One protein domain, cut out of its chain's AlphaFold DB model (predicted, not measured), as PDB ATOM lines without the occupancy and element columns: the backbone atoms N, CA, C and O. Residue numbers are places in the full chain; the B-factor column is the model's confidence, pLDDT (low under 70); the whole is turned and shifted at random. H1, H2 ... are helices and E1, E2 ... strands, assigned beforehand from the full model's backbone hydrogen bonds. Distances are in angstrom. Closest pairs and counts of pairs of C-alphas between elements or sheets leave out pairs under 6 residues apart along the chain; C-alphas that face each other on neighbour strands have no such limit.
ATOM      1  N   ILE A   6     -21.316   6.693  18.081       89.12
ATOM      2  CA  ILE A   6     -22.031   6.629  19.352       89.12
ATOM      3  C   ILE A   6     -21.796   5.236  19.924       89.12
ATOM      4  O   ILE A   6     -22.088   4.241  19.265       89.12
ATOM      5  N   ILE A   7     -21.235   5.165  21.126       91.62
ATOM      6  CA  ILE A   7     -20.970   3.900  21.814       91.62
ATOM      7  C   ILE A   7     -22.104   3.654  22.804       91.62
ATOM      8  O   ILE A   7     -22.488   4.567  23.532       91.62
ATOM      9  N   VAL A   8     -22.636   2.435  22.810       91.81
ATOM     10  CA  VAL A   8     -23.710   2.003  23.710       91.81
ATOM     11  C   VAL A   8     -23.300   0.680  24.332       91.81
ATOM     12  O   VAL A   8     -22.857  -0.215  23.619       91.81
ATOM     13  N   GLU A   9     -23.467   0.544  25.638       93.88
ATOM     14  CA  GLU A   9     -23.163  -0.680  26.378       93.88
ATOM     15  C   GLU A   9     -24.474  -1.376  26.746       93.88
ATOM     16  O   GLU A   9     -25.355  -0.783  27.368       93.88
ATOM     17  N   LEU A  10     -24.637  -2.622  26.296       94.00
ATOM     18  CA  LEU A  10     -25.836  -3.422  26.530       94.00
ATOM     19  C   LEU A  10     -25.461  -4.768  27.168       94.00
ATOM     20  O   LEU A  10     -24.544  -5.442  26.690       94.00
ATOM     21  N   PRO A  11     -26.188  -5.216  28.205       94.25
ATOM     22  CA  PRO A  11     -25.889  -6.472  28.876       94.25
ATOM     23  C   PRO A  11     -26.313  -7.680  28.031       94.25
ATOM     24  O   PRO A  11     -27.461  -7.792  27.577       94.25
ATOM     25  N   ARG A  12     -25.390  -8.634  27.863       93.88
ATOM     26  CA  ARG A  12     -25.566  -9.859  27.069       93.88
ATOM     27  C   ARG A  12     -26.794 -10.657  27.492       93.88
ATOM     28  O   ARG A  12     -27.572 -11.096  26.647       93.88
ATOM     29  N   ASN A  13     -26.966 -10.859  28.797       92.38
ATOM     30  CA  ASN A  13     -28.024 -11.704  29.356       92.38
ATOM     31  C   ASN A  13     -29.438 -11.211  28.996       92.38
ATOM     32  O   ASN A  13     -30.343 -12.029  28.846       92.38
ATOM     33  N   ARG A  14     -29.635  -9.898  28.835       93.38
ATOM     34  CA  ARG A  14     -30.903  -9.309  28.385       93.38
ATOM     35  C   ARG A  14     -31.009  -9.290  26.873       93.38
ATOM     36  O   ARG A  14     -32.077  -9.595  26.357       93.38
ATOM     37  N   LEU A  15     -29.911  -9.004  26.172       93.12
ATOM     38  CA  LEU A  15     -29.882  -9.073  24.714       93.12
ATOM     39  C   LEU A  15     -30.211 -10.470  24.193       93.12
ATOM     40  O   LEU A  15     -30.798 -10.565  23.132       93.12
ATOM     41  N   LEU A  16     -29.883 -11.548  24.906       93.00
ATOM     42  CA  LEU A  16     -30.226 -12.914  24.488       93.00
ATOM     43  C   LEU A  16     -31.696 -13.296  24.718       93.00
ATOM     44  O   LEU A  16     -32.126 -14.335  24.218       93.00
ATOM     45  N   LYS A  17     -32.475 -12.500  25.460       93.50
ATOM     46  CA  LYS A  17     -33.884 -12.812  25.723       93.50
ATOM     47  C   LYS A  17     -34.749 -12.542  24.496       93.50
ATOM     48  O   LYS A  17     -34.542 -11.572  23.766       93.50
ATOM     49  N   GLU A  18     -35.766 -13.375  24.317       91.75
ATOM     50  CA  GLU A  18     -36.840 -13.096  23.368       91.75
ATOM     51  C   GLU A  18     -37.563 -11.799  23.758       91.75
ATOM     52  O   GLU A  18     -37.774 -11.525  24.940       91.75
ATOM     53  N   GLY A  19     -37.914 -10.980  22.764       90.19
ATOM     54  CA  GLY A  19     -38.580  -9.693  22.994       90.19
ATOM     55  C   GLY A  19     -37.682  -8.597  23.581       90.19
ATOM     56  O   GLY A  19     -38.196  -7.583  24.043       90.19
ATOM     57  N   CYS A  20     -36.352  -8.749  23.553       92.50
ATOM     58  CA  CYS A  20     -35.418  -7.749  24.090       92.50
ATOM     59  C   CYS A  20     -35.585  -6.340  23.488       92.50
ATOM     60  O   CYS A  20     -35.273  -5.355  24.151       92.50
ATOM     61  N   SER A  21     -36.125  -6.213  22.271       91.88
ATOM     62  CA  SER A  21     -36.435  -4.921  21.640       91.88
ATOM     63  C   SER A  21     -37.465  -4.083  22.400       91.88
ATOM     64  O   SER A  21     -37.525  -2.874  22.180       91.88
ATOM     65  N   ASP A  22     -38.256  -4.712  23.270       93.38
ATOM     66  CA  ASP A  22     -39.249  -4.067  24.129       93.38
ATOM     67  C   ASP A  22     -38.821  -4.065  25.612       93.38
ATOM     68  O   ASP A  22     -39.610  -3.704  26.482       93.38
ATOM     69  N   ASP A  23     -37.575  -4.449  25.928       93.75
ATOM     70  CA  ASP A  23     -37.033  -4.353  27.288       93.75
ATOM     71  C   ASP A  23     -36.744  -2.880  27.628       93.75
ATOM     72  O   ASP A  23     -35.806  -2.269  27.105       93.75
ATOM     73  N   ASP A  24     -37.534  -2.318  28.546       93.44
ATOM     74  CA  ASP A  24     -37.408  -0.930  29.003       93.44
ATOM     75  C   ASP A  24     -36.000  -0.593  29.511       93.44
ATOM     76  O   ASP A  24     -35.525   0.526  29.328       93.44
ATOM     77  N   PHE A  25     -35.295  -1.543  30.133       92.81
ATOM     78  CA  PHE A  25     -33.922  -1.320  30.581       92.81
ATOM     79  C   PHE A  25     -32.989  -1.108  29.390       92.81
ATOM     80  O   PHE A  25     -32.206  -0.159  29.403       92.81
ATOM     81  N   LEU A  26     -33.079  -1.956  28.359       94.00
ATOM     82  CA  LEU A  26     -32.255  -1.821  27.152       94.00
ATOM     83  C   LEU A  26     -32.580  -0.523  26.408       94.00
ATOM     84  O   LEU A  26     -31.671   0.191  25.989       94.00
ATOM     85  N   ILE A  27     -33.862  -0.171  26.311       94.19
ATOM     86  CA  ILE A  27     -34.308   1.085  25.693       94.19
ATOM     87  C   ILE A  27     -33.780   2.301  26.470       94.19
ATOM     88  O   ILE A  27     -33.370   3.294  25.861       94.19
ATOM     89  N   ASN A  28     -33.751   2.230  27.802       92.88
ATOM     90  CA  ASN A  28     -33.251   3.308  28.653       92.88
ATOM     91  C   ASN A  28     -31.730   3.501  28.546       92.88
ATOM     92  O   ASN A  28     -31.277   4.638  28.644       92.88
ATOM     93  N   GLN A  29     -30.942   2.455  28.261       91.19
ATOM     94  CA  GLN A  29     -29.504   2.612  27.957       91.19
ATOM     95  C   GLN A  29     -29.257   3.454  26.693       91.19
ATOM     96  O   GLN A  29     -28.199   4.054  26.521       91.19
ATOM     97  N   LEU A  30     -30.259   3.544  25.817       91.88
ATOM     98  CA  LEU A  30     -30.225   4.329  24.587       91.88
ATOM     99  C   LEU A  30     -30.892   5.706  24.758       91.88
ATOM    100  O   LEU A  30     -31.229   6.335  23.759       91.88
ATOM    101  N   SER A  31     -31.112   6.209  25.982       87.00
ATOM    102  CA  SER A  31     -31.863   7.458  26.228       87.00
ATOM    103  C   SER A  31     -31.271   8.711  25.565       87.00
ATOM    104  O   SER A  31     -31.973   9.706  25.411       87.00
ATOM    105  N   GLY A  32     -29.993   8.681  25.175       84.50
ATOM    106  CA  GLY A  32     -29.332   9.746  24.414       84.50
ATOM    107  C   GLY A  32     -29.573   9.701  22.899       84.50
ATOM    108  O   GLY A  32     -29.048  10.547  22.178       84.50
ATOM    109  N   ILE A  33     -30.324   8.713  22.405       88.31
ATOM    110  CA  ILE A  33     -30.599   8.488  20.983       88.31
ATOM    111  C   ILE A  33     -32.083   8.742  20.725       88.31
ATOM    112  O   ILE A  33     -32.949   8.203  21.409       88.31
ATOM    113  N   ASN A  34     -32.383   9.559  19.717       87.38
ATOM    114  CA  ASN A  34     -33.761   9.811  19.308       87.38
ATOM    115  C   ASN A  34     -34.346   8.601  18.572       87.38
ATOM    116  O   ASN A  34     -33.632   7.861  17.903       87.38
ATOM    117  N   ASP A  35     -35.666   8.448  18.633       89.12
ATOM    118  CA  ASP A  35     -36.390   7.364  17.956       89.12
ATOM    119  C   ASP A  35     -36.483   7.522  16.431       89.12
ATOM    120  O   ASP A  35     -36.968   6.620  15.748       89.12
ATOM    121  N   HIS A  36     -35.988   8.640  15.898       85.12
ATOM    122  CA  HIS A  36     -36.002   8.954  14.476       85.12
ATOM    123  C   HIS A  36     -34.586   9.003  13.874       85.12
ATOM    124  O   HIS A  36     -33.661   9.475  14.542       85.12
ATOM    125  N   PRO A  37     -34.432   8.613  12.594       86.75
ATOM    126  CA  PRO A  37     -35.480   8.053  11.731       86.75
ATOM    127  C   PRO A  37     -35.869   6.625  12.141       86.75
ATOM    128  O   PRO A  37     -35.076   5.903  12.733       86.75
ATOM    129  N   GLU A  38     -37.102   6.232  11.824       88.38
ATOM    130  CA  GLU A  38     -37.535   4.843  11.995       88.38
ATOM    131  C   GLU A  38     -36.821   3.935  10.984       88.38
ATOM    132  O   GLU A  38     -36.574   4.321   9.839       88.38
ATOM    133  N   GLU A  39     -36.516   2.711  11.405       89.31
ATOM    134  CA  GLU A  39     -35.799   1.706  10.623       89.31
ATOM    135  C   GLU A  39     -36.594   0.402  10.623       89.31
ATOM    136  O   GLU A  39     -36.951  -0.128  11.676       89.31
ATOM    137  N   ASP A  40     -36.891  -0.123   9.433       87.94
ATOM    138  CA  ASP A  40     -37.695  -1.340   9.254       87.94
ATOM    139  C   ASP A  40     -39.038  -1.314  10.034       87.94
ATOM    140  O   ASP A  40     -39.484  -2.340  10.551       87.94
ATOM    141  N   GLY A  41     -39.671  -0.137  10.142       87.81
ATOM    142  CA  GLY A  41     -40.935   0.067  10.865       87.81
ATOM    143  C   GLY A  41     -40.808   0.112  12.393       87.81
ATOM    144  O   GLY A  41     -41.818   0.011  13.087       87.81
ATOM    145  N   LEU A  42     -39.586   0.232  12.923       90.12
ATOM    146  CA  LEU A  42     -39.313   0.367  14.351       90.12
ATOM    147  C   LEU A  42     -38.670   1.723  14.675       90.12
ATOM    148  O   LEU A  42     -37.873   2.229  13.882       90.12
ATOM    149  N   PRO A  43     -38.917   2.268  15.880       93.00
ATOM    150  CA  PRO A  43     -38.098   3.337  16.440       93.00
ATOM    151  C   PRO A  43     -36.614   2.964  16.426       93.00
ATOM    152  O   PRO A  43     -36.267   1.819  16.738       93.00
ATOM    153  N   LEU A  44     -35.733   3.925  16.131       92.06
ATOM    154  CA  LEU A  44     -34.294   3.683  15.975       92.06
ATOM    155  C   LEU A  44     -33.689   2.902  17.151       92.06
ATOM    156  O   LEU A  44     -32.933   1.955  16.946       92.06
ATOM    157  N   ARG A  45     -34.058   3.245  18.391       94.12
ATOM    158  CA  ARG A  45     -33.567   2.553  19.593       94.12
ATOM    159  C   ARG A  45     -33.937   1.071  19.602       94.12
ATOM    160  O   ARG A  45     -33.085   0.227  19.863       94.12
ATOM    161  N   ARG A  46     -35.186   0.740  19.267       95.12
ATOM    162  CA  ARG A  46     -35.658  -0.655  19.213       95.12
ATOM    163  C   ARG A  46     -35.017  -1.416  18.066       95.12
ATOM    164  O   ARG A  46     -34.663  -2.581  18.229       95.12
ATOM    165  N   TRP A  47     -34.827  -0.750  16.929       95.00
ATOM    166  CA  TRP A  47     -34.105  -1.317  15.800       95.00
ATOM    167  C   TRP A  47     -32.660  -1.670  16.176       95.00
ATOM    168  O   TRP A  47     -32.244  -2.803  15.951       95.00
ATOM    169  N   LEU A  48     -31.928  -0.768  16.842       94.38
ATOM    170  CA  LEU A  48     -30.559  -1.026  17.305       94.38
ATOM    171  C   LEU A  48     -30.480  -2.256  18.221       94.38
ATOM    172  O   LEU A  48     -29.600  -3.098  18.041       94.38
ATOM    173  N   ILE A  49     -31.418  -2.394  19.166       95.75
ATOM    174  CA  ILE A  49     -31.488  -3.562  20.057       95.75
ATOM    175  C   ILE A  49     -31.766  -4.839  19.255       95.75
ATOM    176  O   ILE A  49     -31.087  -5.845  19.454       95.75
ATOM    177  N   ARG A  50     -32.732  -4.801  18.328       95.75
ATOM    178  CA  ARG A  50     -33.096  -5.952  17.490       95.75
ATOM    179  C   ARG A  50     -31.917  -6.427  16.645       95.75
ATOM    180  O   ARG A  50     -31.637  -7.621  16.612       95.75
ATOM    181  N   GLU A  51     -31.212  -5.516  15.982       95.25
ATOM    182  CA  GLU A  51     -30.061  -5.876  15.151       95.25
ATOM    183  C   GLU A  51     -28.896  -6.406  16.000       95.25
ATOM    184  O   GLU A  51     -28.263  -7.392  15.622       95.25
ATOM    185  N   ALA A  52     -28.647  -5.821  17.178       94.88
ATOM    186  CA  ALA A  52     -27.655  -6.339  18.119       94.88
ATOM    187  C   ALA A  52     -28.014  -7.753  18.612       94.88
ATOM    188  O   ALA A  52     -27.143  -8.619  18.662       94.88
ATOM    189  N   HIS A  53     -29.290  -8.011  18.913       95.50
ATOM    190  CA  HIS A  53     -29.801  -9.334  19.274       95.50
ATOM    191  C   HIS A  53     -29.596 -10.353  18.150       95.50
ATOM    192  O   HIS A  53     -29.021 -11.413  18.383       95.50
ATOM    193  N   VAL A  54     -30.001 -10.025  16.920       95.25
ATOM    194  CA  VAL A  54     -29.835 -10.908  15.753       95.25
ATOM    195  C   VAL A  54     -28.355 -11.220  15.504       95.25
ATOM    196  O   VAL A  54     -27.989 -12.380  15.304       95.25
ATOM    197  N   ALA A  55     -27.487 -10.208  15.566       94.56
ATOM    198  CA  ALA A  55     -26.047 -10.388  15.417       94.56
ATOM    199  C   ALA A  55     -25.468 -11.277  16.530       94.56
ATOM    200  O   ALA A  55     -24.700 -12.200  16.247       94.56
ATOM    201  N   LEU A  56     -25.885 -11.063  17.778       93.69
ATOM    202  CA  LEU A  56     -25.462 -11.869  18.919       93.69
ATOM    203  C   LEU A  56     -25.951 -13.323  18.824       93.69
ATOM    204  O   LEU A  56     -25.190 -14.235  19.132       93.69
ATOM    205  N   LEU A  57     -27.173 -13.569  18.345       93.94
ATOM    206  CA  LEU A  57     -27.670 -14.928  18.102       93.94
ATOM    207  C   LEU A  57     -26.889 -15.643  16.993       93.94
ATOM    208  O   LEU A  57     -26.678 -16.852  17.074       93.94
ATOM    209  N   SER A  58     -26.425 -14.908  15.977       93.88
ATOM    210  CA  SER A  58     -25.589 -15.473  14.909       93.88
ATOM    211  C   SER A  58     -24.174 -15.832  15.382       93.88
ATOM    212  O   SER A  58     -23.559 -16.765  14.865       93.88
ATOM    213  N   ASN A  59     -23.661 -15.117  16.388       93.38
ATOM    214  CA  ASN A  59     -22.367 -15.373  17.001       93.38
ATOM    215  C   ASN A  59     -22.427 -15.105  18.509       93.38
ATOM    216  O   ASN A  59     -22.179 -13.995  18.975       93.38
ATOM    217  N   LEU A  60     -22.651 -16.162  19.288       91.00
ATOM    218  CA  LEU A  60     -22.736 -16.074  20.748       91.00
ATOM    219  C   LEU A  60     -21.423 -15.659  21.430       91.00
ATOM    220  O   LEU A  60     -21.410 -15.521  22.642       91.00
ATOM    221  N   LYS A  61     -20.308 -15.467  20.720       92.19
ATOM    222  CA  LYS A  61     -19.054 -14.931  21.292       92.19
ATOM    223  C   LYS A  61     -18.823 -13.464  20.939       92.19
ATOM    224  O   LYS A  61     -17.766 -12.924  21.241       92.19
ATOM    225  N   LEU A  62     -19.786 -12.832  20.277       92.94
ATOM    226  CA  LEU A  62     -19.692 -11.444  19.860       92.94
ATOM    227  C   LEU A  62     -19.647 -10.526  21.086       92.94
ATOM    228  O   LEU A  62     -20.437 -10.685  22.017       92.94
ATOM    229  N   THR A  63     -18.688  -9.604  21.089       93.56
ATOM    230  CA  THR A  63     -18.460  -8.625  22.165       93.56
ATOM    231  C   THR A  63     -18.808  -7.209  21.728       93.56
ATOM    232  O   THR A  63     -19.018  -6.336  22.561       93.56
ATOM    233  N   GLU A  64     -18.873  -6.962  20.422       94.50
ATOM    234  CA  GLU A  64     -19.244  -5.669  19.867       94.50
ATOM    235  C   GLU A  64     -19.887  -5.813  18.487       94.50
ATOM    236  O   GLU A  64     -19.588  -6.736  17.728       94.50
ATOM    237  N   VAL A  65     -20.776  -4.881  18.164       94.50
ATOM    238  CA  VAL A  65     -21.515  -4.811  16.906       94.50
ATOM    239  C   VAL A  65     -21.541  -3.367  16.436       94.50
ATOM    240  O   VAL A  65     -21.968  -2.477  17.164       94.50
ATOM    241  N   THR A  66     -21.105  -3.127  15.200       93.12
ATOM    242  CA  THR A  66     -21.258  -1.814  14.563       93.12
ATOM    243  C   THR A  66     -22.513  -1.807  13.700       93.12
ATOM    244  O   THR A  66     -22.609  -2.571  12.741       93.12
ATOM    245  N   LEU A  67     -23.453  -0.919  14.013       91.88
ATOM    246  CA  LEU A  67     -24.691  -0.712  13.269       91.88
ATOM    247  C   LEU A  67     -24.672   0.640  12.571       91.88
ATOM    248  O   LEU A  67     -24.216   1.651  13.113       91.88
ATOM    249  N   LYS A  68     -25.215   0.653  11.357       89.50
ATOM    250  CA  LYS A  68     -25.420   1.866  10.577       89.50
ATOM    251  C   LYS A  68     -26.888   1.936  10.144       89.50
ATOM    252  O   LYS A  68     -27.318   1.026   9.431       89.50
ATOM    253  N   PRO A  69     -27.631   2.987  10.532       87.12
ATOM    254  CA  PRO A  69     -28.993   3.207  10.054       87.12
ATOM    255  C   PRO A  69     -29.029   3.274   8.518       87.12
ATOM    256  O   PRO A  69     -28.124   3.836   7.890       87.12
ATOM    257  N   LYS A  70     -30.051   2.680   7.900       83.25
ATOM    258  CA  LYS A  70     -30.231   2.628   6.440       83.25
ATOM    259  C   LYS A  70     -31.033   3.824   5.923       83.25
ATOM    260  O   LYS A  70     -30.792   4.274   4.799       83.25
ATOM    261  N   ALA A  71     -31.981   4.322   6.716       76.19
ATOM    262  CA  ALA A  71     -32.897   5.404   6.375       76.19
ATOM    263  C   ALA A  71     -32.155   6.721   6.125       76.19
ATOM    264  O   ALA A  71     -32.521   7.495   5.238       76.19
ATOM    265  N   GLU A  72     -31.052   6.955   6.835       68.25
ATOM    266  CA  GLU A  72     -30.305   8.204   6.748       68.25
ATOM    267  C   GLU A  72     -29.024   8.046   5.910       68.25
ATOM    268  O   GLU A  72     -27.903   7.976   6.414       68.25
ATOM    269  N   LYS A  73     -29.181   8.018   4.579       62.81
ATOM    270  CA  LYS A  73     -28.075   7.838   3.609       62.81
ATOM    271  C   LYS A  73     -26.956   8.884   3.727       62.81
ATOM    272  O   LYS A  73     -25.824   8.619   3.325       62.81
ATOM    273  N   THR A  74     -27.269  10.069   4.252       55.78
ATOM    274  CA  THR A  74     -26.329  11.183   4.465       55.78
ATOM    275  C   THR A  74     -25.666  11.157   5.840       55.78
ATOM    276  O   THR A  74     -24.675  11.860   6.052       55.78
ATOM    277  N   SER A  75     -26.184  10.350   6.766       65.00
ATOM    278  CA  SER A  75     -25.669  10.240   8.124       65.00
ATOM    279  C   SER A  75     -24.346   9.495   8.122       65.00
ATOM    280  O   SER A  75     -24.217   8.376   7.619       65.00
ATOM    281  N   ARG A  76     -23.324  10.136   8.689       71.69
ATOM    282  CA  ARG A  76     -22.038   9.489   8.987       71.69
ATOM    283  C   ARG A  76     -22.043   8.862  10.381       71.69
ATOM    284  O   ARG A  76     -20.983   8.458  10.856       71.69
ATOM    285  N   THR A  77     -23.200   8.810  11.037       81.00
ATOM    286  CA  THR A  77     -23.340   8.290  12.391       81.00
ATOM    287  C   THR A  77     -23.262   6.769  12.379       81.00
ATOM    288  O   THR A  77     -23.951   6.107  11.603       81.00
ATOM    289  N   HIS A  78     -22.393   6.225  13.223       87.94
ATOM    290  CA  HIS A  78     -22.268   4.791  13.460       87.94
ATOM    291  C   HIS A  78     -22.591   4.515  14.923       87.94
ATOM    292  O   HIS A  78     -22.235   5.308  15.793       87.94
ATOM    293  N   PHE A  79     -23.237   3.389  15.191       91.38
ATOM    294  CA  PHE A  79     -23.509   2.928  16.545       91.38
ATOM    295  C   PHE A  79     -22.621   1.729  16.830       91.38
ATOM    296  O   PHE A  79     -22.719   0.719  16.140       91.38
ATOM    297  N   LEU A  80     -21.741   1.843  17.818       93.75
ATOM    298  CA  LEU A  80     -20.964   0.723  18.325       93.75
ATOM    299  C   LEU A  80     -21.655   0.198  19.582       93.75
ATOM    300  O   LEU A  80     -21.571   0.811  20.644       93.75
ATOM    301  N   ILE A  81     -22.341  -0.930  19.448       94.62
ATOM    302  CA  ILE A  81     -22.965  -1.639  20.558       94.62
ATOM    303  C   ILE A  81     -21.921  -2.567  21.171       94.62
ATOM    304  O   ILE A  81     -21.510  -3.532  20.532       94.62
ATOM    305  N   ARG A  82     -21.487  -2.280  22.394       94.94
ATOM    306  CA  ARG A  82     -20.643  -3.157  23.206       94.94
ATOM    307  C   ARG A  82     -21.531  -4.075  24.027       94.94
ATOM    308  O   ARG A  82     -22.455  -3.620  24.699       94.94
ATOM    309  N   ILE A  83     -21.266  -5.367  23.927       94.56
ATOM    310  CA  ILE A  83     -22.032  -6.419  24.579       94.56
ATOM    311  C   ILE A  83     -21.258  -6.824  25.824       94.56
ATOM    312  O   ILE A  83     -20.209  -7.462  25.725       94.56
ATOM    313  N   GLU A  84     -21.773  -6.435  26.983       91.75
ATOM    314  CA  GLU A  84     -21.118  -6.705  28.257       91.75
ATOM    315  C   GLU A  84     -21.627  -8.000  28.881       91.75
ATOM    316  O   GLU A  84     -22.834  -8.244  28.986       91.75
ATOM    317  N   ASP A  85     -20.689  -8.819  29.349       80.38
ATOM    318  CA  ASP A  85     -20.969  -9.926  30.253       80.38
ATOM    319  C   ASP A  85     -21.211  -9.357  31.653       80.38
ATOM    320  O   ASP A  85     -20.336  -9.347  32.514       80.38
TER     321      ASP A  85
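What this domain is: This is residues 6 to 85 of the 88 residues of an uncharacterized protein of Phytomonas sp. isolate Hart1 (UniProt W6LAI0). A small wall of three strands has one long helix, H3, laid slantwise over one face, while two short helices, H1 and H2, sit at the end of E1 and beside it and both meet H3. The hairpin link between E2 and E3 reaches one end of the long axis, and H1 lies toward the other. The printed part has 80 residues with three named helices and three named strands, in the order E1 H1 H2 H3 E2 E3; the sheet runs E1 E3 E2 and is mixed, and the class is mixed, helices and strands. The whole is compact, with a radius of gyration of the C-alphas of 11.6 A, and only just elongated, spanning 33 by 22 by 20 A.

How they stand to each other: Begin at the sheet's inner strand, E3, residues 78 to 84. On one side of it look for E1, residues 6 to 11, parallel at 25 degrees, with N 8 and O 80 2.9 A apart, within hydrogen-bond range. On its other side is E2, residues 64 to 67, antiparallel at 155 degrees, with N 65 and O 81 2.8 A apart, also within range; E2 and E3 form a hairpin. H3, residues 44 to 58, and the sheet make two layers, a helix on one face of a sheet. H3 lies over E3 and E2 at a height over the sheet of 9.2 A, slantwise to the strands, at 46 degrees to E2 on the local plane; its closest C-alphas to E2 are those of Ala 52 and Val 65, 6.4 A apart. H2, residues 24 to 29, touches H3 with residues 45 to 49 of H3 alone, the closest C-alphas being those of Ile 27 and Arg 45 at 6.3 A, and their lines are about perpendicular at 84 degrees. H1, residues 12 to 15, touches H3 at Leu 15 and His 53, whose C-alphas are 5.4 A apart. H1 and H2 each only graze the sheet. In H2 and H3 every O i to N i+4 pair is within hydrogen-bond range; H1 is too short for such a pair.

Where its parts are: Find C-alpha 78 at (-22.268, 4.791, 13.460); from there E3 runs 18.8 A to C-alpha 84. E1 starts at C-alpha 6, (-22.031, 6.629, 19.352), and covers 16.7 A; E2 covers 9.9 A. H3 runs 21.1 A from C-alpha 44 to C-alpha 58 at (-25.589, -15.473, 14.909). H2 measures 8.7 A and H1 5.0 A.

The domain as a whole: Look to Asn 13 and Thr 74 for the two C-alphas farthest apart, 33.9 A. The printed part has no cut, and the link from H2 to H3, residues 30 to 43, is long. Mean pLDDT of the printed part is 89.9; residues 72 to 75 are under 70.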